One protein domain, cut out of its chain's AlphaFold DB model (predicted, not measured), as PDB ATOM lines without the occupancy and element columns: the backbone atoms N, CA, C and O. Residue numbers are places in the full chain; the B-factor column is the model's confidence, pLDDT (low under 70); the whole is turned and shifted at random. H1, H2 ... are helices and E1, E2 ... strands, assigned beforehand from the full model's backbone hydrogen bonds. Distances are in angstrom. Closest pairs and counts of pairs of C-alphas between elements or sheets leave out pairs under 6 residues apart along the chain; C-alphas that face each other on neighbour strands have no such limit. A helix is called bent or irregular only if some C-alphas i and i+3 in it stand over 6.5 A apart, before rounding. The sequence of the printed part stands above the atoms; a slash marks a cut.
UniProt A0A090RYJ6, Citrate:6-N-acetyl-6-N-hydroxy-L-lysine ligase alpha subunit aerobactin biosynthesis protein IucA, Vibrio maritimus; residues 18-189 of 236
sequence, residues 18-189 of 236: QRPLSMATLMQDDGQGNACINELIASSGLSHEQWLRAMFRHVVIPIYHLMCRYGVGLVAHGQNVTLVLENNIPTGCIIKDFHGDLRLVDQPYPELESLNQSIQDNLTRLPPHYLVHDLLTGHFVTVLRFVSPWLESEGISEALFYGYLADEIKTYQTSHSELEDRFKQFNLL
ATOM      1  N   GLN A  18     238.005 340.101 287.875       97.69
ATOM      2  CA  GLN A  18     236.784 340.507 288.558       97.69
ATOM      3  C   GLN A  18     237.009 341.764 289.392       97.69
ATOM      4  O   GLN A  18     238.081 342.004 289.943       97.69
ATOM      5  N   ARG A  19     235.956 342.568 289.537       97.25
ATOM      6  CA  ARG A  19     235.965 343.740 290.415       97.25
ATOM      7  C   ARG A  19     234.693 343.834 291.254       97.25
ATOM      8  O   ARG A  19     233.610 343.510 290.757       97.25
ATOM      9  N   PRO A  20     234.788 344.324 292.500       97.31
ATOM     10  CA  PRO A  20     233.619 344.601 293.313       97.31
ATOM     11  C   PRO A  20     232.986 345.943 292.917       97.31
ATOM     12  O   PRO A  20     233.677 346.903 292.568       97.31
ATOM     13  N   LEU A  21     231.664 346.037 293.027       96.88
ATOM     14  CA  LEU A  21     230.912 347.286 292.931       96.88
ATOM     15  C   LEU A  21     229.801 347.296 293.982       96.88
ATOM     16  O   LEU A  21     229.015 346.358 294.062       96.88
ATOM     17  N   SER A  22     229.688 348.357 294.782       95.75
ATOM     18  CA  SER A  22     228.548 348.493 295.698       95.75
ATOM     19  C   SER A  22     227.246 348.530 294.901       95.75
ATOM     20  O   SER A  22     227.120 349.314 293.964       95.75
ATOM     21  N   MET A  23     226.233 347.754 295.290       95.94
ATOM     22  CA  MET A  23     224.972 347.739 294.541       95.94
ATOM     23  C   MET A  23     224.225 349.082 294.618       95.94
ATOM     24  O   MET A  23     223.523 349.457 293.686       95.94
ATOM     25  N   ALA A  24     224.448 349.861 295.682       96.31
ATOM     26  CA  ALA A  24     224.008 351.252 295.792       96.31
ATOM     27  C   ALA A  24     224.500 352.161 294.648       96.31
ATOM     28  O   ALA A  24     223.839 353.155 294.356       96.31
ATOM     29  N   THR A  25     225.611 351.825 293.977       96.69
ATOM     30  CA  THR A  25     226.102 352.575 292.810       96.69
ATOM     31  C   THR A  25     225.112 352.530 291.645       96.69
ATOM     32  O   THR A  25     225.027 353.495 290.899       96.69
ATOM     33  N   LEU A  26     224.295 351.477 291.525       97.12
ATOM     34  CA  LEU A  26     223.274 351.379 290.475       97.12
ATOM     35  C   LEU A  26     222.156 352.429 290.611       97.12
ATOM     36  O   LEU A  26     221.387 352.618 289.677       97.12
ATOM     37  N   MET A  27     222.055 353.094 291.767       95.88
ATOM     38  CA  MET A  27     221.087 354.167 292.023       95.88
ATOM     39  C   MET A  27     221.658 355.562 291.757       95.88
ATOM     40  O   MET A  27     220.936 356.540 291.929       95.88
ATOM     41  N   GLN A  28     222.953 355.662 291.447       96.38
ATOM     42  CA  GLN A  28     223.662 356.934 291.333       96.38
ATOM     43  C   GLN A  28     223.735 357.409 289.881       96.38
ATOM     44  O   GLN A  28     223.724 356.605 288.944       96.38
ATOM     45  N   ASP A  29     223.902 358.717 289.728       95.94
ATOM     46  CA  ASP A  29     224.285 359.381 288.488       95.94
ATOM     47  C   ASP A  29     225.614 360.136 288.673       95.94
ATOM     48  O   ASP A  29     226.221 360.140 289.748       95.94
ATOM     49  N   ASP A  30     226.092 360.752 287.600       94.88
ATOM     50  CA  ASP A  30     227.282 361.603 287.584       94.88
ATOM     51  C   ASP A  30     227.000 363.077 287.947       94.88
ATOM     52  O   ASP A  30     227.852 363.944 287.739       94.88
ATOM     53  N   GLY A  31     225.802 363.394 288.449       93.50
ATOM     54  CA  GLY A  31     225.327 364.760 288.679       93.50
ATOM     55  C   GLY A  31     224.890 365.518 287.417       93.50
ATOM     56  O   GLY A  31     224.401 366.642 287.529       93.50
ATOM     57  N   GLN A  32     225.034 364.926 286.227       93.25
ATOM     58  CA  GLN A  32     224.514 365.436 284.949       93.25
ATOM     59  C   GLN A  32     223.326 364.604 284.438       93.25
ATOM     60  O   GLN A  32     222.801 364.876 283.359       93.25
ATOM     61  N   GLY A  33     222.877 363.623 285.228       89.94
ATOM     62  CA  GLY A  33     221.771 362.727 284.900       89.94
ATOM     63  C   GLY A  33     222.186 361.470 284.134       89.94
ATOM     64  O   GLY A  33     221.309 360.707 283.732       89.94
ATOM     65  N   ASN A  34     223.488 361.215 283.947       93.12
ATOM     66  CA  ASN A  34     223.949 359.967 283.341       93.12
ATOM     67  C   ASN A  34     223.992 358.874 284.413       93.12
ATOM     68  O   ASN A  34     224.870 358.861 285.281       93.12
ATOM     69  N   ALA A  35     223.020 357.965 284.366       96.88
ATOM     70  CA  ALA A  35     222.905 356.890 285.339       96.88
ATOM     71  C   ALA A  35     224.080 355.910 285.237       96.88
ATOM     72  O   ALA A  35     224.399 355.396 284.162       96.88
ATOM     73  N   CYS A  36     224.671 355.568 286.382       96.81
ATOM     74  CA  CYS A  36     225.796 354.635 286.450       96.81
ATOM     75  C   CYS A  36     225.451 353.254 285.867       96.81
ATOM     76  O   CYS A  36     226.304 352.609 285.260       96.81
ATOM     77  N   ILE A  37     224.211 352.781 286.043       97.88
ATOM     78  CA  ILE A  37     223.766 351.492 285.494       97.88
ATOM     79  C   ILE A  37     223.757 351.483 283.958       97.88
ATOM     80  O   ILE A  37     224.176 350.486 283.376       97.88
ATOM     81  N   ASN A  38     223.368 352.582 283.305       97.06
ATOM     82  CA  ASN A  38     223.314 352.652 281.842       97.06
ATOM     83  C   ASN A  38     224.729 352.545 281.254       97.06
ATOM     84  O   ASN A  38     224.955 351.768 280.329       97.06
ATOM     85  N   GLU A  39     225.709 353.219 281.863       96.62
ATOM     86  CA  GLU A  39     227.116 353.132 281.444       96.62
ATOM     87  C   GLU A  39     227.721 351.737 281.689       96.62
ATOM     88  O   GLU A  39     228.468 351.209 280.861       96.62
ATOM     89  N   LEU A  40     227.374 351.083 282.805       97.38
ATOM     90  CA  LEU A  40     227.804 349.704 283.074       97.38
ATOM     91  C   LEU A  40     227.261 348.726 282.031       97.38
ATOM     92  O   LEU A  40     227.998 347.853 281.575       97.38
ATOM     93  N   ILE A  41     225.993 348.877 281.645       98.38
ATOM     94  CA  ILE A  41     225.374 348.043 280.614       98.38
ATOM     95  C   ILE A  41     226.034 348.317 279.261       98.38
ATOM     96  O   ILE A  41     226.499 347.373 278.621       98.38
ATOM     97  N   ALA A  42     226.160 349.584 278.859       97.56
ATOM     98  CA  ALA A  42     226.760 349.969 277.584       97.56
ATOM     99  C   ALA A  42     228.194 349.433 277.433       97.56
ATOM    100  O   ALA A  42     228.529 348.801 276.431       97.56
ATOM    101  N   SER A  43     229.024 349.609 278.463       97.62
ATOM    102  CA  SER A  43     230.415 349.142 278.468       97.62
ATOM    103  C   SER A  43     230.571 347.618 278.573       97.62
ATOM    104  O   SER A  43     231.640 347.101 278.253       97.62
ATOM    105  N   SER A  44     229.529 346.888 278.985       98.06
ATOM    106  CA  SER A  44     229.533 345.418 279.022       98.06
ATOM    107  C   SER A  44     229.334 344.764 277.648       98.06
ATOM    108  O   SER A  44     229.619 343.579 277.478       98.06
ATOM    109  N   GLY A  45     228.804 345.512 276.672       97.94
ATOM    110  CA  GLY A  45     228.427 344.993 275.352       97.94
ATOM    111  C   GLY A  45     227.174 344.105 275.333       97.94
ATOM    112  O   GLY A  45     226.825 343.582 274.275       97.94
ATOM    113  N   LEU A  46     226.490 343.924 276.469       98.50
ATOM    114  CA  LEU A  46     225.229 343.185 276.560       98.50
ATOM    115  C   LEU A  46     224.017 344.073 276.271       98.50
ATOM    116  O   LEU A  46     224.052 345.292 276.441       98.50
ATOM    117  N   SER A  47     222.894 343.448 275.907       98.25
ATOM    118  CA  SER A  47     221.606 344.140 275.963       98.25
ATOM    119  C   SER A  47     221.194 344.406 277.417       98.25
ATOM    120  O   SER A  47     221.555 343.658 278.331       98.25
ATOM    121  N   HIS A  48     220.362 345.430 277.630       98.00
ATOM    122  CA  HIS A  48     219.775 345.725 278.942       98.00
ATOM    123  C   HIS A  48     219.094 344.498 279.564       98.00
ATOM    124  O   HIS A  48     219.282 344.217 280.743       98.00
ATOM    125  N   GLU A  49     218.348 343.727 278.769       97.81
ATOM    126  CA  GLU A  49     217.703 342.500 279.243       97.81
ATOM    127  C   GLU A  49     218.723 341.469 279.744       97.81
ATOM    128  O   GLU A  49     218.581 340.953 280.852       97.81
ATOM    129  N   GLN A  50     219.764 341.184 278.958       98.56
ATOM    130  CA  GLN A  50     220.784 340.199 279.322       98.56
ATOM    131  C   GLN A  50     221.513 340.594 280.608       98.56
ATOM    132  O   GLN A  50     221.699 339.759 281.497       98.56
ATOM    133  N   TRP A  51     221.884 341.870 280.725       98.75
ATOM    134  CA  TRP A  51     222.591 342.384 281.892       98.75
ATOM    135  C   TRP A  51     221.719 342.347 283.153       98.75
ATOM    136  O   TRP A  51     222.160 341.871 284.200       98.75
ATOM    137  N   LEU A  52     220.458 342.785 283.056       98.69
ATOM    138  CA  LEU A  52     219.516 342.771 284.179       98.69
ATOM    139  C   LEU A  52     219.214 341.349 284.648       98.69
ATOM    140  O   LEU A  52     219.261 341.081 285.847       98.69
ATOM    141  N   ARG A  53     218.976 340.418 283.717       98.69
ATOM    142  CA  ARG A  53     218.777 338.998 284.042       98.69
ATOM    143  C   ARG A  53     219.996 338.402 284.738       98.69
ATOM    144  O   ARG A  53     219.834 337.702 285.732       98.69
ATOM    145  N   ALA A  54     221.210 338.716 284.278       98.75
ATOM    146  CA  ALA A  54     222.435 338.300 284.958       98.75
ATOM    147  C   ALA A  54     222.504 338.863 286.389       98.75
ATOM    148  O   ALA A  54     222.754 338.113 287.333       98.75
ATOM    149  N   MET A  55     222.201 340.150 286.579       98.62
ATOM    150  CA  MET A  55     222.160 340.770 287.907       98.62
ATOM    151  C   MET A  55     221.141 340.084 288.828       98.62
ATOM    152  O   MET A  55     221.492 339.688 289.939       98.62
ATOM    153  N   PHE A  56     219.907 339.856 288.370       98.69
ATOM    154  CA  PHE A  56     218.885 339.172 289.168       98.69
ATOM    155  C   PHE A  56     219.282 337.735 289.510       98.69
ATOM    156  O   PHE A  56     219.133 337.311 290.658       98.69
ATOM    157  N   ARG A  57     219.851 337.003 288.550       98.69
ATOM    158  CA  ARG A  57     220.322 335.630 288.746       98.69
ATOM    159  C   ARG A  57     221.464 335.531 289.747       98.69
ATOM    160  O   ARG A  57     221.509 334.574 290.507       98.69
ATOM    161  N   HIS A  58     222.370 336.505 289.764       98.31
ATOM    162  CA  HIS A  58     223.532 336.490 290.652       98.31
ATOM    163  C   HIS A  58     223.294 337.166 292.006       98.31
ATOM    164  O   HIS A  58     224.083 336.948 292.924       98.31
ATOM    165  N   VAL A  59     222.219 337.947 292.158       97.69
ATOM    166  CA  VAL A  59     221.883 338.638 293.414       97.69
ATOM    167  C   VAL A  59     220.615 338.071 294.046       97.69
ATOM    168  O   VAL A  59     220.654 337.553 295.159       97.69
ATOM    169  N   VAL A  60     219.480 338.150 293.351       98.12
ATOM    170  CA  VAL A  60     218.169 337.832 293.933       98.12
ATOM    171  C   VAL A  60     217.997 336.332 294.136       98.12
ATOM    172  O   VAL A  60     217.556 335.913 295.206       98.12
ATOM    173  N   ILE A  61     218.357 335.518 293.140       98.44
ATOM    174  CA  ILE A  61     218.126 334.069 293.197       98.44
ATOM    175  C   ILE A  61     218.891 333.393 294.348       98.44
ATOM    176  O   ILE A  61     218.253 332.643 295.083       98.44
ATOM    177  N   PRO A  62     220.183 333.671 294.611       97.81
ATOM    178  CA  PRO A  62     220.887 333.083 295.750       97.81
ATOM    179  C   PRO A  62     220.286 333.480 297.102       97.81
ATOM    180  O   PRO A  62     220.160 332.637 297.987       97.81
ATOM    181  N   ILE A  63     219.866 334.742 297.260       96.75
ATOM    182  CA  ILE A  63     219.228 335.225 298.495       96.75
ATOM    183  C   ILE A  63     217.872 334.542 298.695       96.75
ATOM    184  O   ILE A  63     217.549 334.092 299.795       96.75
ATOM    185  N   TYR A  64     217.084 334.423 297.627       98.31
ATOM    186  CA  TYR A  64     215.795 333.743 297.677       98.31
ATOM    187  C   TYR A  64     215.948 332.235 297.907       98.31
ATOM    188  O   TYR A  64     215.198 331.653 298.686       98.31
ATOM    189  N   HIS A  65     216.957 331.602 297.306       98.44
ATOM    190  CA  HIS A  65     217.291 330.205 297.560       98.44
ATOM    191  C   HIS A  65     217.668 329.981 299.021       98.44
ATOM    192  O   HIS A  65     217.150 329.059 299.647       98.44
ATOM    193  N   LEU A  66     218.505 330.850 299.592       97.31
ATOM    194  CA  LEU A  66     218.869 330.784 301.002       97.31
ATOM    195  C   LEU A  66     217.624 330.847 301.911       97.31
ATOM    196  O   LEU A  66     217.484 330.047 302.839       97.31
ATOM    197  N   MET A  67     216.676 331.724 301.582       97.62
ATOM    198  CA  MET A  67     215.403 331.836 302.291       97.62
ATOM    199  C   MET A  67     214.541 330.574 302.140       97.62
ATOM    200  O   MET A  67     214.133 329.994 303.141       97.62
ATOM    201  N   CYS A  68     214.292 330.109 300.913       98.38
ATOM    202  CA  CYS A  68     213.393 328.982 300.650       98.38
ATOM    203  C   CYS A  68     213.956 327.627 301.069       98.38
ATOM    204  O   CYS A  68     213.210 326.795 301.574       98.38
ATOM    205  N   ARG A  69     215.243 327.371 300.826       98.19
ATOM    206  CA  ARG A  69     215.867 326.078 301.121       98.19
ATOM    207  C   ARG A  69     216.286 325.980 302.579       98.19
ATOM    208  O   ARG A  69     216.084 324.938 303.186       98.19
ATOM    209  N   TYR A  70     216.855 327.049 303.132       97.75
ATOM    210  CA  TYR A  70     217.492 327.009 304.449       97.75
ATOM    211  C   TYR A  70     216.722 327.783 305.519       97.75
ATOM    212  O   TYR A  70     217.094 327.715 306.683       97.75
ATOM    213  N   GLY A  71     215.658 328.512 305.171       97.38
ATOM    214  CA  GLY A  71     214.903 329.286 306.156       97.38
ATOM    215  C   GLY A  71     215.700 330.464 306.720       97.38
ATOM    216  O   GLY A  71     215.458 330.878 307.852       97.38
ATOM    217  N   VAL A  72     216.671 330.979 305.961       96.50
ATOM    218  CA  VAL A  72     217.573 332.054 306.384       96.50
ATOM    219  C   VAL A  72     217.279 333.317 305.571       96.50
ATOM    220  O   VAL A  72     217.421 333.336 304.349       96.50
ATOM    221  N   GLY A  73     216.865 334.381 306.255       94.62
ATOM    222  CA  GLY A  73     216.645 335.707 305.679       94.62
ATOM    223  C   GLY A  73     217.868 336.605 305.830       94.62
ATOM    224  O   GLY A  73     218.563 336.571 306.848       94.62
ATOM    225  N   LEU A  74     218.115 337.415 304.802       91.50
ATOM    226  CA  LEU A  74     219.205 338.382 304.737       91.50
ATOM    227  C   LEU A  74     218.661 339.746 304.335       91.50
ATOM    228  O   LEU A  74     218.012 339.881 303.296       91.50
ATOM    229  N   VAL A  75     218.994 340.771 305.110       84.81
ATOM    230  CA  VAL A  75     218.656 342.155 304.774       84.81
ATOM    231  C   VAL A  75     219.611 342.671 303.691       84.81
ATOM    232  O   VAL A  75     220.687 343.205 303.959       84.81
ATOM    233  N   ALA A  76     219.209 342.505 302.433       80.94
ATOM    234  CA  ALA A  76     220.051 342.758 301.265       80.94
ATOM    235  C   ALA A  76     219.971 344.211 300.755       80.94
ATOM    236  O   ALA A  76     219.636 344.466 299.599       80.94
ATOM    237  N   HIS A  77     220.267 345.193 301.606       85.38
ATOM    238  CA  HIS A  77     220.273 346.603 301.191       85.38
ATOM    239  C   HIS A  77     221.431 346.907 300.230       85.38
ATOM    240  O   HIS A  77     222.463 346.237 300.246       85.38
ATOM    241  N   GLY A  78     221.308 347.972 299.431       81.38
ATOM    242  CA  GLY A  78     222.304 348.323 298.406       81.38
ATOM    243  C   GLY A  78     223.720 348.587 298.944       81.38
ATOM    244  O   GLY A  78     224.688 348.495 298.194       81.38
ATOM    245  N   GLN A  79     223.852 348.896 300.237       85.75
ATOM    246  CA  GLN A  79     225.140 349.071 300.919       85.75
ATOM    247  C   GLN A  79     225.762 347.746 301.387       85.75
ATOM    248  O   GLN A  79     226.985 347.669 301.497       85.75
ATOM    249  N   ASN A  80     224.940 346.720 301.637       89.62
ATOM    250  CA  ASN A  80     225.350 345.411 302.161       89.62
ATOM    251  C   ASN A  80     225.564 344.377 301.046       89.62
ATOM    252  O   ASN A  80     226.204 343.351 301.272       89.62
ATOM    253  N   VAL A  81     225.068 344.663 299.839       94.12
ATOM    254  CA  VAL A  81     225.294 343.856 298.640       94.12
ATOM    255  C   VAL A  81     226.383 344.494 297.786       94.12
ATOM    256  O   VAL A  81     226.279 345.647 297.360       94.12
ATOM    257  N   THR A  82     227.430 343.723 297.516       95.81
ATOM    258  CA  THR A  82     228.480 344.062 296.555       95.81
ATOM    259  C   THR A  82     228.304 343.181 295.327       95.81
ATOM    260  O   THR A  82     228.342 341.960 295.430       95.81
ATOM    261  N   LEU A  83     228.096 343.792 294.170       97.38
ATOM    262  CA  LEU A  83     228.053 343.117 292.884       97.38
ATOM    263  C   LEU A  83     229.476 342.735 292.466       97.38
ATOM    264  O   LEU A  83     230.395 343.549 292.577       97.38
ATOM    265  N   VAL A  84     229.652 341.513 291.978       98.25
ATOM    266  CA  VAL A  84     230.895 341.072 291.346       98.25
ATOM    267  C   VAL A  84     230.733 341.231 289.844       98.25
ATOM    268  O   VAL A  84     229.767 340.729 289.265       98.25
ATOM    269  N   LEU A  85     231.656 341.973 289.237       98.44
ATOM    270  CA  LEU A  85     231.646 342.287 287.818       98.44
ATOM    271  C   LEU A  85     232.878 341.712 287.131       98.44
ATOM    272  O   LEU A  85     233.992 341.926 287.598       98.44
ATOM    273  N   GLU A  86     232.683 341.088 285.978       98.19
ATOM    274  CA  GLU A  86     233.739 340.719 285.036       98.19
ATOM    275  C   GLU A  86     233.433 341.400 283.701       98.19
ATOM    276  O   GLU A  86     232.345 341.221 283.163       98.19
ATOM    277  N   ASN A  87     234.334 342.246 283.190       97.00
ATOM    278  CA  ASN A  87     234.066 343.085 282.005       97.00
ATOM    279  C   ASN A  87     232.737 343.871 282.101       97.00
ATOM    280  O   ASN A  87     231.989 343.977 281.136       97.00
ATOM    281  N   ASN A  88     232.417 344.386 283.295       97.75
ATOM    282  CA  ASN A  88     231.153 345.063 283.623       97.75
ATOM    283  C   ASN A  88     229.884 344.198 283.511       97.75
ATOM    284  O   ASN A  88     228.783 344.730 283.635       97.75
ATOM    285  N   ILE A  89     230.015 342.877 283.379       98.38
ATOM    286  CA  ILE A  89     228.909 341.912 283.419       98.38
ATOM    287  C   ILE A  89     228.762 341.359 284.849       98.38
ATOM    288  O   ILE A  89     229.768 340.960 285.439       98.38
ATOM    289  N   PRO A  90     227.545 341.296 285.422       98.44
ATOM    290  CA  PRO A  90     227.288 340.647 286.705       98.44
ATOM    291  C   PRO A  90     227.610 339.153 286.666       98.44
ATOM    292  O   PRO A  90     227.022 338.420 285.874       98.44
ATOM    293  N   THR A  91     228.498 338.697 287.550       97.94
ATOM    294  CA  THR A  91     228.902 337.279 287.654       97.94
ATOM    295  C   THR A  91     228.745 336.696 289.058       97.94
ATOM    296  O   THR A  91     228.895 335.492 289.260       97.94
ATOM    297  N   GLY A  92     228.407 337.525 290.046       97.12
ATOM    298  CA  GLY A  92     228.212 337.091 291.425       97.12
ATOM    299  C   GLY A  92     227.822 338.238 292.347       97.12
ATOM    300  O   GLY A  92     227.714 339.394 291.930       97.12
ATOM    301  N   CYS A  93     227.646 337.924 293.626       96.44
ATOM    302  CA  CYS A  93     227.537 338.927 294.673       96.44
ATOM    303  C   CYS A  93     228.288 338.500 295.934       96.44
ATOM    304  O   CYS A  93     228.467 337.316 296.210       96.44
ATOM    305  N   ILE A  94     228.719 339.496 296.700       95.12
ATOM    306  CA  ILE A  94     229.275 339.347 298.039       95.12
ATOM    307  C   ILE A  94     228.317 340.056 298.990       95.12
ATOM    308  O   ILE A  94     227.978 341.229 298.794       95.12
ATOM    309  N   ILE A  95     227.892 339.343 300.026       91.25
ATOM    310  CA  ILE A  95     227.033 339.877 301.080       91.25
ATOM    311  C   ILE A  95     227.903 340.130 302.304       91.25
ATOM    312  O   ILE A  95     228.676 339.268 302.720       91.25
ATOM    313  N   LYS A  96     227.782 341.324 302.874       88.25
ATOM    314  CA  LYS A  96     228.451 341.711 304.118       88.25
ATOM    315  C   LYS A  96     227.423 342.140 305.159       88.25
ATOM    316  O   LYS A  96     226.236 342.231 304.868       88.25
ATOM    317  N   ASP A  97     227.911 342.423 306.365       82.69
ATOM    318  CA  ASP A  97     227.098 342.962 307.460       82.69
ATOM    319  C   ASP A  97     225.988 342.018 307.956       82.69
ATOM    320  O   ASP A  97     224.865 342.432 308.184       82.69
ATOM    321  N   PHE A  98     226.307 340.744 308.223       79.56
ATOM    322  CA  PHE A  98     225.335 339.792 308.795       79.56
ATOM    323  C   PHE A  98     224.867 340.130 310.223       79.56
ATOM    324  O   PHE A  98     223.823 339.652 310.665       79.56
ATOM    325  N   HIS A  99     225.636 340.925 310.976       71.06
ATOM    326  CA  HIS A  99     225.351 341.208 312.384       71.06
ATOM    327  C   HIS A  99     224.073 342.046 312.528       71.06
ATOM    328  O   HIS A  99     224.049 343.230 312.212       71.06
ATOM    329  N   GLY A 100     223.011 341.406 313.023       71.31
ATOM    330  CA  GLY A 100     221.669 341.977 313.144       71.31
ATOM    331  C   GLY A 100     220.806 341.801 311.893       71.31
ATOM    332  O   GLY A 100     219.584 341.840 311.986       71.31
ATOM    333  N   ASP A 101     221.400 341.552 310.735       82.06
ATOM    334  CA  ASP A 101     220.707 341.531 309.440       82.06
ATOM    335  C   ASP A 101     220.536 340.119 308.864       82.06
ATOM    336  O   ASP A 101     219.992 339.946 307.774       82.06
ATOM    337  N   LEU A 102     220.945 339.113 309.639       90.88
ATOM    338  CA  LEU A 102     220.620 337.707 309.449       90.88
ATOM    339  C   LEU A 102     219.448 337.323 310.360       90.88
ATOM    340  O   LEU A 102     219.442 337.636 311.554       90.88
ATOM    341  N   ARG A 103     218.455 336.632 309.805       93.94
ATOM    342  CA  ARG A 103     217.282 336.146 310.538       93.94
ATOM    343  C   ARG A 103     216.953 334.720 310.142       93.94
ATOM    344  O   ARG A 103     217.276 334.287 309.040       93.94
ATOM    345  N   LEU A 104     216.296 334.003 311.041       96.25
ATOM    346  CA  LEU A 104     215.815 332.652 310.789       96.25
ATOM    347  C   LEU A 104     214.294 332.650 310.674       96.25
ATOM    348  O   LEU A 104     213.601 333.493 311.242       96.25
ATOM    349  N   VAL A 105     213.764 331.668 309.967       97.38
ATOM    350  CA  VAL A 105     212.341 331.350 310.014       97.38
ATOM    351  C   VAL A 105     211.994 330.677 311.349       97.38
ATOM    352  O   VAL A 105     212.799 329.959 311.950       97.38
ATOM    353  N   ASP A 106     210.782 330.917 311.840       96.44
ATOM    354  CA  ASP A 106     210.247 330.302 313.063       96.44
ATOM    355  C   ASP A 106     209.613 328.913 312.841       96.44
ATOM    356  O   ASP A 106     209.054 328.324 313.765       96.44
ATOM    357  N   GLN A 107     209.720 328.379 311.623       95.31
ATOM    358  CA  GLN A 107     209.194 327.079 311.211       95.31
ATOM    359  C   GLN A 107     210.305 326.016 311.178       95.31
ATOM    360  O   GLN A 107     211.479 326.362 311.029       95.31
ATOM    361  N   PRO A 108     209.970 324.716 311.272       93.38
ATOM    362  CA  PRO A 108     210.967 323.654 311.191       93.38
ATOM    363  C   PRO A 108     211.579 323.548 309.784       93.38
ATOM    364  O   PRO A 108     210.880 323.443 308.769       93.38
ATOM    365  N   TYR A 109     212.909 323.563 309.741       97.00
ATOM    366  CA  TYR A 109     213.730 323.352 308.550       97.00
ATOM    367  C   TYR A 109     214.823 322.344 308.902       97.00
ATOM    368  O   TYR A 109     215.690 322.690 309.708       97.00
ATOM    369  N   PRO A 110     214.809 321.128 308.324       96.31
ATOM    370  CA  PRO A 110     215.870 320.146 308.548       96.31
ATOM    371  C   PRO A 110     217.261 320.712 308.242       96.31
ATOM    372  O   PRO A 110     218.231 320.430 308.935       96.31
ATOM    373  N   GLU A 111     217.363 321.586 307.242       96.69
ATOM    374  CA  GLU A 111     218.611 322.235 306.857       96.69
ATOM    375  C   GLU A 111     219.205 323.114 307.973       96.69
ATOM    376  O   GLU A 111     220.431 323.233 308.069       96.69
ATOM    377  N   LEU A 112     218.368 323.685 308.851       95.75
ATOM    378  CA  LEU A 112     218.825 324.482 309.995       95.75
ATOM    379  C   LEU A 112     219.479 323.633 311.086       95.75
ATOM    380  O   LEU A 112     220.247 324.179 311.871       95.75
ATOM    381  N   GLU A 113     219.250 322.318 311.133       94.62
ATOM    382  CA  GLU A 113     219.896 321.429 312.115       94.62
ATOM    383  C   GLU A 113     221.424 321.398 311.945       94.62
ATOM    384  O   GLU A 113     222.157 321.155 312.902       94.62
ATOM    385  N   SER A 114     221.914 321.703 310.738       95.88
ATOM    386  CA  SER A 114     223.347 321.832 310.452       95.88
ATOM    387  C   SER A 114     223.974 323.120 311.008       95.88
ATOM    388  O   SER A 114     225.196 323.197 311.161       95.88
ATOM    389  N   LEU A 115     223.163 324.137 311.326       93.88
ATOM    390  CA  LEU A 115     223.633 325.412 311.857       93.88
ATOM    391  C   LEU A 115     223.914 325.281 313.358       93.88
ATOM    392  O   LEU A 115     223.076 324.803 314.119       93.88
ATOM    393  N   ASN A 116     225.078 325.751 313.808       94.81
ATOM    394  CA  ASN A 116     225.472 325.658 315.214       94.81
ATOM    395  C   ASN A 116     224.406 326.262 316.148       94.81
ATOM    396  O   ASN A 116     223.971 327.396 315.941       94.81
ATOM    397  N   GLN A 117     224.041 325.533 317.207       93.19
ATOM    398  CA  GLN A 117     223.001 325.949 318.151       93.19
ATOM    399  C   GLN A 117     223.264 327.337 318.752       93.19
ATOM    400  O   GLN A 117     222.354 328.155 318.819       93.19
ATOM    401  N   SER A 118     224.521 327.657 319.086       93.81
ATOM    402  CA  SER A 118     224.872 328.978 319.622       93.81
ATOM    403  C   SER A 118     224.589 330.112 318.635       93.81
ATOM    404  O   SER A 118     224.252 331.212 319.056       93.81
ATOM    405  N   ILE A 119     224.672 329.864 317.324       91.44
ATOM    406  CA  ILE A 119     224.279 330.849 316.312       91.44
ATOM    407  C   ILE A 119     222.755 330.952 316.277       91.44
ATOM    408  O   ILE A 119     222.224 332.057 316.321       91.44
ATOM    409  N   GLN A 120     222.048 329.819 316.252       91.81
ATOM    410  CA  GLN A 120     220.582 329.800 316.226       91.81
ATOM    411  C   GLN A 120     219.955 330.553 317.405       91.81
ATOM    412  O   GLN A 120     219.001 331.300 317.204       91.81
ATOM    413  N   ASP A 121     220.511 330.392 318.606       91.56
ATOM    414  CA  ASP A 121     220.015 331.021 319.835       91.56
ATOM    415  C   ASP A 121     220.186 332.550 319.837       91.56
ATOM    416  O   ASP A 121     219.487 333.256 320.560       91.56
ATOM    417  N   ASN A 122     221.106 333.072 319.018       90.44
ATOM    418  CA  ASN A 122     221.406 334.501 318.921       90.44
ATOM    419  C   ASN A 122     220.745 335.191 317.714       90.44
ATOM    420  O   ASN A 122     220.843 336.412 317.583       90.44
ATOM    421  N   LEU A 123     220.073 334.447 316.829       92.12
ATOM    422  CA  LEU A 123     219.387 335.009 315.666       92.12
ATOM    423  C   LEU A 123     217.889 335.165 315.924       92.12
ATOM    424  O   LEU A 123     217.215 334.271 316.430       92.12
ATOM    425  N   THR A 124     217.339 336.307 315.514       92.25
ATOM    426  CA  THR A 124     215.894 336.540 315.569       92.25
ATOM    427  C   THR A 124     215.166 335.568 314.644       92.25
ATOM    428  O   THR A 124     215.511 335.455 313.465       92.25
ATOM    429  N   ARG A 125     214.125 334.915 315.171       94.44
ATOM    430  CA  ARG A 125     213.196 334.087 314.400       94.44
ATOM    431  C   ARG A 125     211.955 334.882 314.025       94.44
ATOM    432  O   ARG A 125     211.390 335.563 314.878       94.44
ATOM    433  N   LEU A 126     211.541 334.796 312.765       94.62
ATOM    434  CA  LEU A 126     210.345 335.453 312.250       94.62
ATOM    435  C   LEU A 126     209.437 334.461 311.516       94.62
ATOM    436  O   LEU A 126     209.941 333.543 310.860       94.62
ATOM    437  N   PRO A 127     208.115 334.685 311.532       95.62
ATOM    438  CA  PRO A 127     207.208 333.945 310.676       95.62
ATOM    439  C   PRO A 127     207.472 334.254 309.198       95.62
ATOM    440  O   PRO A 127     207.925 335.358 308.867       95.62
ATOM    441  N   PRO A 128     207.149 333.324 308.278       95.81
ATOM    442  CA  PRO A 128     207.466 333.474 306.859       95.81
ATOM    443  C   PRO A 128     206.978 334.778 306.219       95.81
ATOM    444  O   PRO A 128     207.723 335.421 305.482       95.81
ATOM    445  N   HIS A 129     205.759 335.208 306.564       91.81
ATOM    446  CA  HIS A 129     205.160 336.442 306.049       91.81
ATOM    447  C   HIS A 129     205.893 337.714 306.505       91.81
ATOM    448  O   HIS A 129     205.769 338.742 305.855       91.81
ATOM    449  N   TYR A 130     206.692 337.660 307.579       92.25
ATOM    450  CA  TYR A 130     207.600 338.749 307.944       92.25
ATOM    451  C   TYR A 130     208.994 338.564 307.353       92.25
ATOM    452  O   TYR A 130     209.566 339.532 306.860       92.25
ATOM    453  N   LEU A 131     209.536 337.342 307.354       94.62
ATOM    454  CA  LEU A 131     210.884 337.079 306.844       94.62
ATOM    455  C   LEU A 131     211.017 337.393 305.344       94.62
ATOM    456  O   LEU A 131     212.043 337.913 304.916       94.62
ATOM    457  N   VAL A 132     209.962 337.167 304.550       95.31
ATOM    458  CA  VAL A 132     209.945 337.493 303.111       95.31
ATOM    459  C   VAL A 132     210.230 338.978 302.831       95.31
ATOM    460  O   VAL A 132     210.771 339.328 301.779       95.31
ATOM    461  N   HIS A 133     209.942 339.870 303.789       93.44
ATOM    462  CA  HIS A 133     210.236 341.295 303.660       93.44
ATOM    463  C   HIS A 133     211.723 341.633 303.716       93.44
ATOM    464  O   HIS A 133     212.085 342.716 303.254       93.44
ATOM    465  N   ASP A 134     212.586 340.733 304.187       93.50
ATOM    466  CA  ASP A 134     214.034 340.929 304.083       93.50
ATOM    467  C   ASP A 134     214.478 341.016 302.616       93.50
ATOM    468  O   ASP A 134     215.375 341.795 302.291       93.50
ATOM    469  N   LEU A 135     213.762 340.326 301.716       95.44
ATOM    470  CA  LEU A 135     213.948 340.426 300.271       95.44
ATOM    471  C   LEU A 135     212.998 341.449 299.625       95.44
ATOM    472  O   LEU A 135     213.457 342.358 298.932       95.44
ATOM    473  N   LEU A 136     211.683 341.361 299.868       94.75
ATOM    474  CA  LEU A 136     210.706 342.260 299.232       94.75
ATOM    475  C   LEU A 136     210.944 343.721 299.623       94.75
ATOM    476  O   LEU A 136     211.189 344.579 298.777       94.75
ATOM    477  N   THR A 137     210.894 344.022 300.918       91.44
ATOM    478  CA  THR A 137     211.120 345.389 301.391       91.44
ATOM    479  C   THR A 137     212.603 345.721 301.328       91.44
ATOM    480  O   THR A 137     212.964 346.773 300.810       91.44
ATOM    481  N   GLY A 138     213.451 344.828 301.844       91.69
ATOM    482  CA  GLY A 138     214.875 345.076 302.030       91.69
ATOM    483  C   GLY A 138     215.707 345.116 300.751       91.69
ATOM    484  O   GLY A 138     216.810 345.662 300.794       91.69
ATOM    485  N   HIS A 139     215.192 344.600 299.633       95.38
ATOM    486  CA  HIS A 139     215.850 344.683 298.333       95.38
ATOM    487  C   HIS A 139     214.941 345.284 297.259       95.38
ATOM    488  O   HIS A 139     215.308 346.276 296.634       95.38
ATOM    489  N   PHE A 140     213.733 344.764 297.031       96.00
ATOM    490  CA  PHE A 140     212.937 345.255 295.895       96.00
ATOM    491  C   PHE A 140     212.474 346.701 296.115       96.00
ATOM    492  O   PHE A 140     212.642 347.550 295.241       96.00
ATOM    493  N   VAL A 141     211.973 347.027 297.309       94.00
ATOM    494  CA  VAL A 141     211.468 348.378 297.618       94.00
ATOM    495  C   VAL A 141     212.584 349.379 297.932       94.00
ATOM    496  O   VAL A 141     212.446 350.564 297.615       94.00
ATOM    497  N   THR A 142     213.665 348.963 298.590       92.94
ATOM    498  CA  THR A 142     214.750 349.874 299.003       92.94
ATOM    499  C   THR A 142     215.929 349.919 298.041       92.94
ATOM    500  O   THR A 142     216.748 350.825 298.172       92.94
ATOM    501  N   VAL A 143     216.019 348.993 297.080       96.12
ATOM    502  CA  VAL A 143     217.070 348.977 296.057       96.12
ATOM    503  C   VAL A 143     216.461 349.097 294.671       96.12
ATOM    504  O   VAL A 143     216.615 350.132 294.028       96.12
ATOM    505  N   LEU A 144     215.730 348.078 294.223       97.75
ATOM    506  CA  LEU A 144     215.311 347.985 292.823       97.75
ATOM    507  C   LEU A 144     214.352 349.105 292.402       97.75
ATOM    508  O   LEU A 144     214.489 349.616 291.299       97.75
ATOM    509  N   ARG A 145     213.483 349.575 293.305       96.56
ATOM    510  CA  ARG A 145     212.616 350.749 293.081       96.56
ATOM    511  C   ARG A 145     213.375 352.028 292.714       96.56
ATOM    512  O   ARG A 145     212.806 352.905 292.081       96.56
ATOM    513  N   PHE A 146     214.626 352.167 293.147       96.81
ATOM    514  CA  PHE A 146     215.469 353.319 292.807       96.81
ATOM    515  C   PHE A 146     216.382 353.050 291.607       96.81
ATOM    516  O   PHE A 146     217.037 353.969 291.131       96.81
ATOM    517  N   VAL A 147     216.432 351.806 291.130       97.75
ATOM    518  CA  VAL A 147     217.191 351.406 289.941       97.75
ATOM    519  C   VAL A 147     216.290 351.402 288.706       97.75
ATOM    520  O   VAL A 147     216.706 351.901 287.666       97.75
ATOM    521  N   SER A 148     215.058 350.886 288.811       98.00
ATOM    522  CA  SER A 148     214.129 350.765 287.679       98.00
ATOM    523  C   SER A 148     213.886 352.071 286.907       98.00
ATOM    524  O   SER A 148     213.903 352.002 285.677       98.00
ATOM    525  N   PRO A 149     213.749 353.257 287.540       97.12
ATOM    526  CA  PRO A 149     213.458 354.488 286.802       97.12
ATOM    527  C   PRO A 149     214.599 354.948 285.885       97.12
ATOM    528  O   PRO A 149     214.347 355.601 284.878       97.12
ATOM    529  N   TRP A 150     215.852 354.591 286.193       96.69
ATOM    530  CA  TRP A 150     217.015 354.996 285.391       96.69
ATOM    531  C   TRP A 150     217.052 354.367 283.996       96.69
ATOM    532  O   TRP A 150     217.749 354.860 283.111       96.69
ATOM    533  N   LEU A 151     216.298 353.287 283.799       97.12
ATOM    534  CA  LEU A 151     216.291 352.512 282.563       97.12
ATOM    535  C   LEU A 151     215.119 352.890 281.641       97.12
ATOM    536  O   LEU A 151     215.044 352.394 280.514       97.12
ATOM    537  N   GLU A 152     214.220 353.781 282.078       95.31
ATOM    538  CA  GLU A 152     213.084 354.218 281.257       95.31
ATOM    539  C   GLU A 152     213.544 354.942 279.987       95.31
ATOM    540  O   GLU A 152     213.002 354.686 278.909       95.31
ATOM    541  N   SER A 153     214.575 355.793 280.085       91.00
ATOM    542  CA  SER A 153     215.161 356.486 278.925       91.00
ATOM    543  C   SER A 153     215.791 355.526 277.915       91.00
ATOM    544  O   SER A 153     215.849 355.839 276.731       91.00
ATOM    545  N   GLU A 154     216.191 354.338 278.370       94.44
ATOM    546  CA  GLU A 154     216.771 353.265 277.556       94.44
ATOM    547  C   GLU A 154     215.703 352.323 276.966       94.44
ATOM    548  O   GLU A 154     216.014 351.275 276.395       94.44
ATOM    549  N   GLY A 155     214.418 352.665 277.110       94.81
ATOM    550  CA  GLY A 155     213.301 351.877 276.587       94.81
ATOM    551  C   GLY A 155     212.929 350.661 277.443       94.81
ATOM    552  O   GLY A 155     212.163 349.802 276.992       94.81
ATOM    553  N   ILE A 156     213.434 350.574 278.676       97.31
ATOM    554  CA  ILE A 156     213.051 349.544 279.644       97.31
ATOM    555  C   ILE A 156     212.077 350.162 280.645       97.31
ATOM    556  O   ILE A 156     212.469 350.783 281.627       97.31
ATOM    557  N   SER A 157     210.781 349.976 280.400       97.00
ATOM    558  CA  SER A 157     209.755 350.375 281.368       97.00
ATOM    559  C   SER A 157     209.872 349.574 282.665       97.00
ATOM    560  O   SER A 157     210.356 348.437 282.665       97.00
ATOM    561  N   GLU A 158     209.343 350.108 283.769       97.00
ATOM    562  CA  GLU A 158     209.314 349.373 285.040       97.00
ATOM    563  C   GLU A 158     208.631 348.004 284.899       97.00
ATOM    564  O   GLU A 158     209.111 347.010 285.441       97.00
ATOM    565  N   ALA A 159     207.555 347.915 284.110       96.88
ATOM    566  CA  ALA A 159     206.876 346.647 283.856       96.88
ATOM    567  C   ALA A 159     207.818 345.604 283.230       96.88
ATOM    568  O   ALA A 159     207.804 344.446 283.635       96.88
ATOM    569  N   LEU A 160     208.683 346.001 282.295       97.75
ATOM    570  CA  LEU A 160     209.670 345.093 281.711       97.75
ATOM    571  C   LEU A 160     210.776 344.736 282.700       97.75
ATOM    572  O   LEU A 160     211.126 343.567 282.816       97.75
ATOM    573  N   PHE A 161     211.283 345.720 283.446       98.50
ATOM    574  CA  PHE A 161     212.300 345.503 284.474       98.50
ATOM    575  C   PHE A 161     211.858 344.441 285.494       98.50
ATOM    576  O   PHE A 161     212.562 343.455 285.722       98.50
ATOM    577  N   TYR A 162     210.667 344.615 286.076       98.44
ATOM    578  CA  TYR A 162     210.108 343.660 287.035       98.44
ATOM    579  C   TYR A 162     209.629 342.373 286.363       98.44
ATOM    580  O   TYR A 162     209.631 341.325 287.005       98.44
ATOM    581  N   GLY A 163     209.278 342.423 285.077       98.31
ATOM    582  CA  GLY A 163     209.008 341.241 284.270       98.31
ATOM    583  C   GLY A 163     210.228 340.330 284.177       98.31
ATOM    584  O   GLY A 163     210.119 339.150 284.498       98.31
ATOM    585  N   TYR A 164     211.399 340.862 283.808       98.69
ATOM    586  CA  TYR A 164     212.633 340.070 283.725       98.69
ATOM    587  C   TYR A 164     212.980 339.427 285.072       98.69
ATOM    588  O   TYR A 164     213.340 338.254 285.123       98.69
ATOM    589  N   LEU A 165     212.821 340.166 286.175       98.75
ATOM    590  CA  LEU A 165     213.013 339.623 287.520       98.75
ATOM    591  C   LEU A 165     212.022 338.490 287.833       98.75
ATOM    592  O   LEU A 165     212.420 337.437 288.328       98.75
ATOM    593  N   ALA A 166     210.737 338.695 287.551       98.44
ATOM    594  CA  ALA A 166     209.706 337.697 287.806       98.44
ATOM    595  C   ALA A 166     209.921 336.417 286.985       98.44
ATOM    596  O   ALA A 166     209.697 335.316 287.489       98.44
ATOM    597  N   ASP A 167     210.400 336.552 285.750       98.38
ATOM    598  CA  ASP A 167     210.726 335.433 284.873       98.38
ATOM    599  C   ASP A 167     211.956 334.640 285.358       98.38
ATOM    600  O   ASP A 167     211.926 333.408 285.383       98.38
ATOM    601  N   GLU A 168     213.005 335.308 285.862       98.62
ATOM    602  CA  GLU A 168     214.122 334.614 286.530       98.62
ATOM    603  C   GLU A 168     213.654 333.889 287.808       98.62
ATOM    604  O   GLU A 168     214.050 332.745 288.043       98.62
ATOM    605  N   ILE A 169     212.762 334.495 288.609       98.56
ATOM    606  CA  ILE A 169     212.163 333.841 289.790       98.56
ATOM    607  C   ILE A 169     211.377 332.594 289.373       98.56
ATOM    608  O   ILE A 169     211.548 331.534 289.973       98.56
ATOM    609  N   LYS A 170     210.544 332.688 288.333       98.06
ATOM    610  CA  LYS A 170     209.739 331.566 287.826       98.06
ATOM    611  C   LYS A 170     210.613 330.443 287.264       98.06
ATOM    612  O   LYS A 170     210.342 329.267 287.507       98.06
ATOM    613  N   THR A 171     211.679 330.795 286.550       98.25
ATOM    614  CA  THR A 171     212.669 329.841 286.030       98.25
ATOM    615  C   THR A 171     213.369 329.100 287.169       98.25
ATOM    616  O   THR A 171     213.484 327.872 287.153       98.25
ATOM    617  N   TYR A 172     213.770 329.828 288.213       98.62
ATOM    618  CA  TYR A 172     214.328 329.236 289.424       98.62
ATOM    619  C   TYR A 172     213.328 328.299 290.124       98.62
ATOM    620  O   TYR A 172     213.680 327.165 290.439       98.62
ATOM    621  N   GLN A 173     212.067 328.714 290.290       98.50
ATOM    622  CA  GLN A 173     211.036 327.872 290.904       98.50
ATOM    623  C   GLN A 173     210.772 326.588 290.107       98.50
ATOM    624  O   GLN A 173     210.642 325.513 290.683       98.50
ATOM    625  N   THR A 174     210.738 326.690 288.777       98.06
ATOM    626  CA  THR A 174     210.507 325.548 287.880       98.06
ATOM    627  C   THR A 174     211.671 324.553 287.910       98.06
ATOM    628  O   THR A 174     211.452 323.349 287.798       98.06
ATOM    629  N   SER A 175     212.906 325.035 288.080       98.06
ATOM    630  CA  SER A 175     214.106 324.187 288.171       98.06
ATOM    631  C   SER A 175     214.312 323.529 289.540       98.06
ATOM    632  O   SER A 175     215.164 322.652 289.643       98.06
ATOM    633  N   HIS A 176     213.534 323.914 290.559       98.31
ATOM    634  CA  HIS A 176     213.629 323.407 291.934       98.31
ATOM    635  C   HIS A 176     212.249 322.985 292.457       98.31
ATOM    636  O   HIS A 176     211.749 323.503 293.461       98.31
ATOM    637  N   SER A 177     211.586 322.070 291.745       97.31
ATOM    638  CA  SER A 177     210.231 321.618 292.088       97.31
ATOM    639  C   SER A 177     210.146 320.960 293.470       97.31
ATOM    640  O   SER A 177     209.090 320.987 294.099       97.31
ATOM    641  N   GLU A 178     211.256 320.457 294.011       98.12
ATOM    642  CA  GLU A 178     211.350 319.951 295.381       98.12
ATOM    643  C   GLU A 178     211.132 321.027 296.460       98.12
ATOM    644  O   GLU A 178     210.922 320.693 297.627       98.12
ATOM    645  N   LEU A 179     211.168 322.314 296.094       98.38
ATOM    646  CA  LEU A 179     210.937 323.456 296.983       98.38
ATOM    647  C   LEU A 179     209.547 324.089 296.818       98.38
ATOM    648  O   LEU A 179     209.305 325.158 297.377       98.38
ATOM    649  N   GLU A 180     208.612 323.455 296.103       98.00
ATOM    650  CA  GLU A 180     207.294 324.034 295.793       98.00
ATOM    651  C   GLU A 180     206.551 324.562 297.034       98.00
ATOM    652  O   GLU A 180     206.069 325.696 297.050       98.00
ATOM    653  N   ASP A 181     206.514 323.784 298.116       97.88
ATOM    654  CA  ASP A 181     205.851 324.205 299.355       97.88
ATOM    655  C   ASP A 181     206.589 325.357 300.053       97.88
ATOM    656  O   ASP A 181     205.965 326.220 300.676       97.88
ATOM    657  N   ARG A 182     207.914 325.441 299.887       98.00
ATOM    658  CA  ARG A 182     208.721 326.568 300.374       98.00
ATOM    659  C   ARG A 182     208.453 327.836 299.564       98.00
ATOM    660  O   ARG A 182     208.405 328.921 300.137       98.00
ATOM    661  N   PHE A 183     208.204 327.716 298.261       98.31
ATOM    662  CA  PHE A 183     207.791 328.843 297.421       98.31
ATOM    663  C   PHE A 183     206.395 329.353 297.768       98.31
ATOM    664  O   PHE A 183     206.177 330.561 297.774       98.31
ATOM    665  N   LYS A 184     205.460 328.461 298.120       97.00
ATOM    666  CA  LYS A 184     204.147 328.865 298.654       97.00
ATOM    667  C   LYS A 184     204.297 329.602 299.987       97.00
ATOM    668  O   LYS A 184     203.601 330.586 300.223       97.00
ATOM    669  N   GLN A 185     205.219 329.150 300.838       96.81
ATOM    670  CA  GLN A 185     205.513 329.774 302.128       96.81
ATOM    671  C   GLN A 185     206.160 331.167 301.987       96.81
ATOM    672  O   GLN A 185     205.805 332.073 302.739       96.81
ATOM    673  N   PHE A 186     207.062 331.356 301.021       97.44
ATOM    674  CA  PHE A 186     207.715 332.636 300.714       97.44
ATOM    675  C   PHE A 186     207.275 333.182 299.354       97.44
ATOM    676  O   PHE A 186     208.086 333.402 298.457       97.44
ATOM    677  N   ASN A 187     205.970 333.384 299.182       96.06
ATOM    678  CA  ASN A 187     205.409 333.723 297.881       96.06
ATOM    679  C   ASN A 187     205.779 335.147 297.421       96.06
ATOM    680  O   ASN A 187     205.122 336.118 297.792       96.06
ATOM    681  N   LEU A 188     206.795 335.265 296.561       96.69
ATOM    682  CA  LEU A 188     207.168 336.531 295.914       96.69
ATOM    683  C   LEU A 188     206.208 336.951 294.793       96.69
ATOM    684  O   LEU A 188     206.211 338.115 294.406       96.69
ATOM    685  N   LEU A 189     205.396 336.035 294.260       95.62
ATOM    686  CA  LEU A 189     204.487 336.261 293.130       95.62
ATOM    687  C   LEU A 189     203.023 336.377 293.595       95.62
ATOM    688  O   LEU A 189     202.100 335.989 292.881       95.62
TER     689      LEU A 189
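Overview. This is residues 18 to 189 of the 236 residues of the protein "Citrate:6-N-acetyl-6-N-hydroxy-L-lysine ligase alpha subunit aerobactin biosynthesis protein IucA" of Vibrio maritimus (UniProt A0A090RYJ6). The long helix H3 runs through the core of an elongated body, between a twisted three-stranded sheet, E1 E3 E4, and the helix H8, which crosses it; H7 runs beside it the opposite way. One end is closed by H1 and H2, with a loop round Gln 32 beyond them; at the other end are a small sheet, E2 E5 E6, the short helices H4, H5 and H6, and H9. The printed part has 172 residues with nine named helices and six named strands, in the order E1 H1 H2 H3 E2 E3 E4 E5 H4 H5 E6 H6 H7 H8 H9. The class is mixed, the first sheet is all antiparallel in the order E1, E3, E4, and the second is mixed in the order E2, E5, E6. The whole is compact, with a radius of gyration of the C-alphas of 16.6 A and spans of 50 by 31 by 26 A.

Along the chain. E1, residues 18 to 22, begins at C-alpha 18, (236.784, 340.507, 288.558). H1 is residues 23 to 27 and H2 36 to 44. H3, residues 48 to 70, is 31.7 A long, from C-alpha 48 at (219.775, 345.725, 278.942), with a kink of 32 degrees near residue 62. E2 is residues 72 to 74, E3 81 to 86, 16.3 A, E4 89 to 95, 17.9 A, and E5 102 to 105. H4 is residues 110 to 114, H5 117 to 122, E6 124 to 126 and H6 128 to 131. H7, residues 133 to 151, is 24.6 A long, with a kink of 39 degrees near residue 141. H8, residues 158 to 175, is 25.8 A long. H9, residues 177 to 185, ends at C-alpha 185, (205.513, 329.774, 302.128), and is irregular: C-alphas 178 and 181 are 8.0 A apart.

Arrangement. The sheet E1 E3 E4 is strongly twisted. E1 and E3 are antiparallel, with N 19 and O 85 2.8 A apart, within hydrogen-bond range; E3 and E4 form a hairpin, with N 82 and O 94 at 2.9 A. H2 and H3 on one face of this sheet make two layers, helices on one side of strands. H3 lies over E4 at a height over the sheet of 9.5 A; the closest C-alphas are those of His 58 and Gly 92, 4.8 A. H1 only grazes this sheet with residues 23 to 26, and touches H2, Leu 26 to Ile 37 at 5.0 A between closest C-alphas. H7 touches H1 with its residues 143 to 150 alone, closest at the C-alphas of Met 27 and Val 147, 5.2 A. H3 and H7 are close but not clearly touching, at a shallow tilt of 2 degrees, opposite ways; their closest C-alphas, of Tyr 64 and Leu 135, are 7.4 A apart. H8 touches H3 at a steep tilt of 48 degrees, the same way, closest at the C-alphas of Phe 56 and Leu 165, 6.1 A. H9 touches H3 about perpendicular, at 80 degrees, closest at the C-alphas of Cys 68 and Arg 182, 5.3 A. In the second sheet E2 and E5 are antiparallel, with N 73 and O 103 at 2.8 A, and E5 and E6 are parallel, with N 104 and O 124 at 2.9 A, both within hydrogen-bond range. E5, H4 H5, E6 is a strand-helix-strand unit, two parallel strands joined through helices, with a right-handed crossover. H6 lies over E5 at a height over the sheet of 8.5 A. H4 only just touches H3, with 3 pairs of C-alphas within 8 A, the closest those of Tyr 70 and Glu 111, 5.5 A; H5 touches no helix. Every O i to N i+4 pair is within hydrogen-bond range in H2 and H8, against 16 of 19 in H3, 1 of 2 in H5, 7 of 15 in H7, 3 of 5 in H9 and 0 of 1 in H1 and in H4; O i to N i+3 pairs within range are 4 of 16 in H7 and 2 of 2 in H1 and in H4, and H6 is too short for an i+4 pair.

Size, cuts and confidence. The two C-alphas farthest apart, of Gln 32 and Glu 113, are 51.9 A apart. The printed part has no cut, and no link is long. The mean pLDDT of the printed part is 95.3, and no printed residue is under 70.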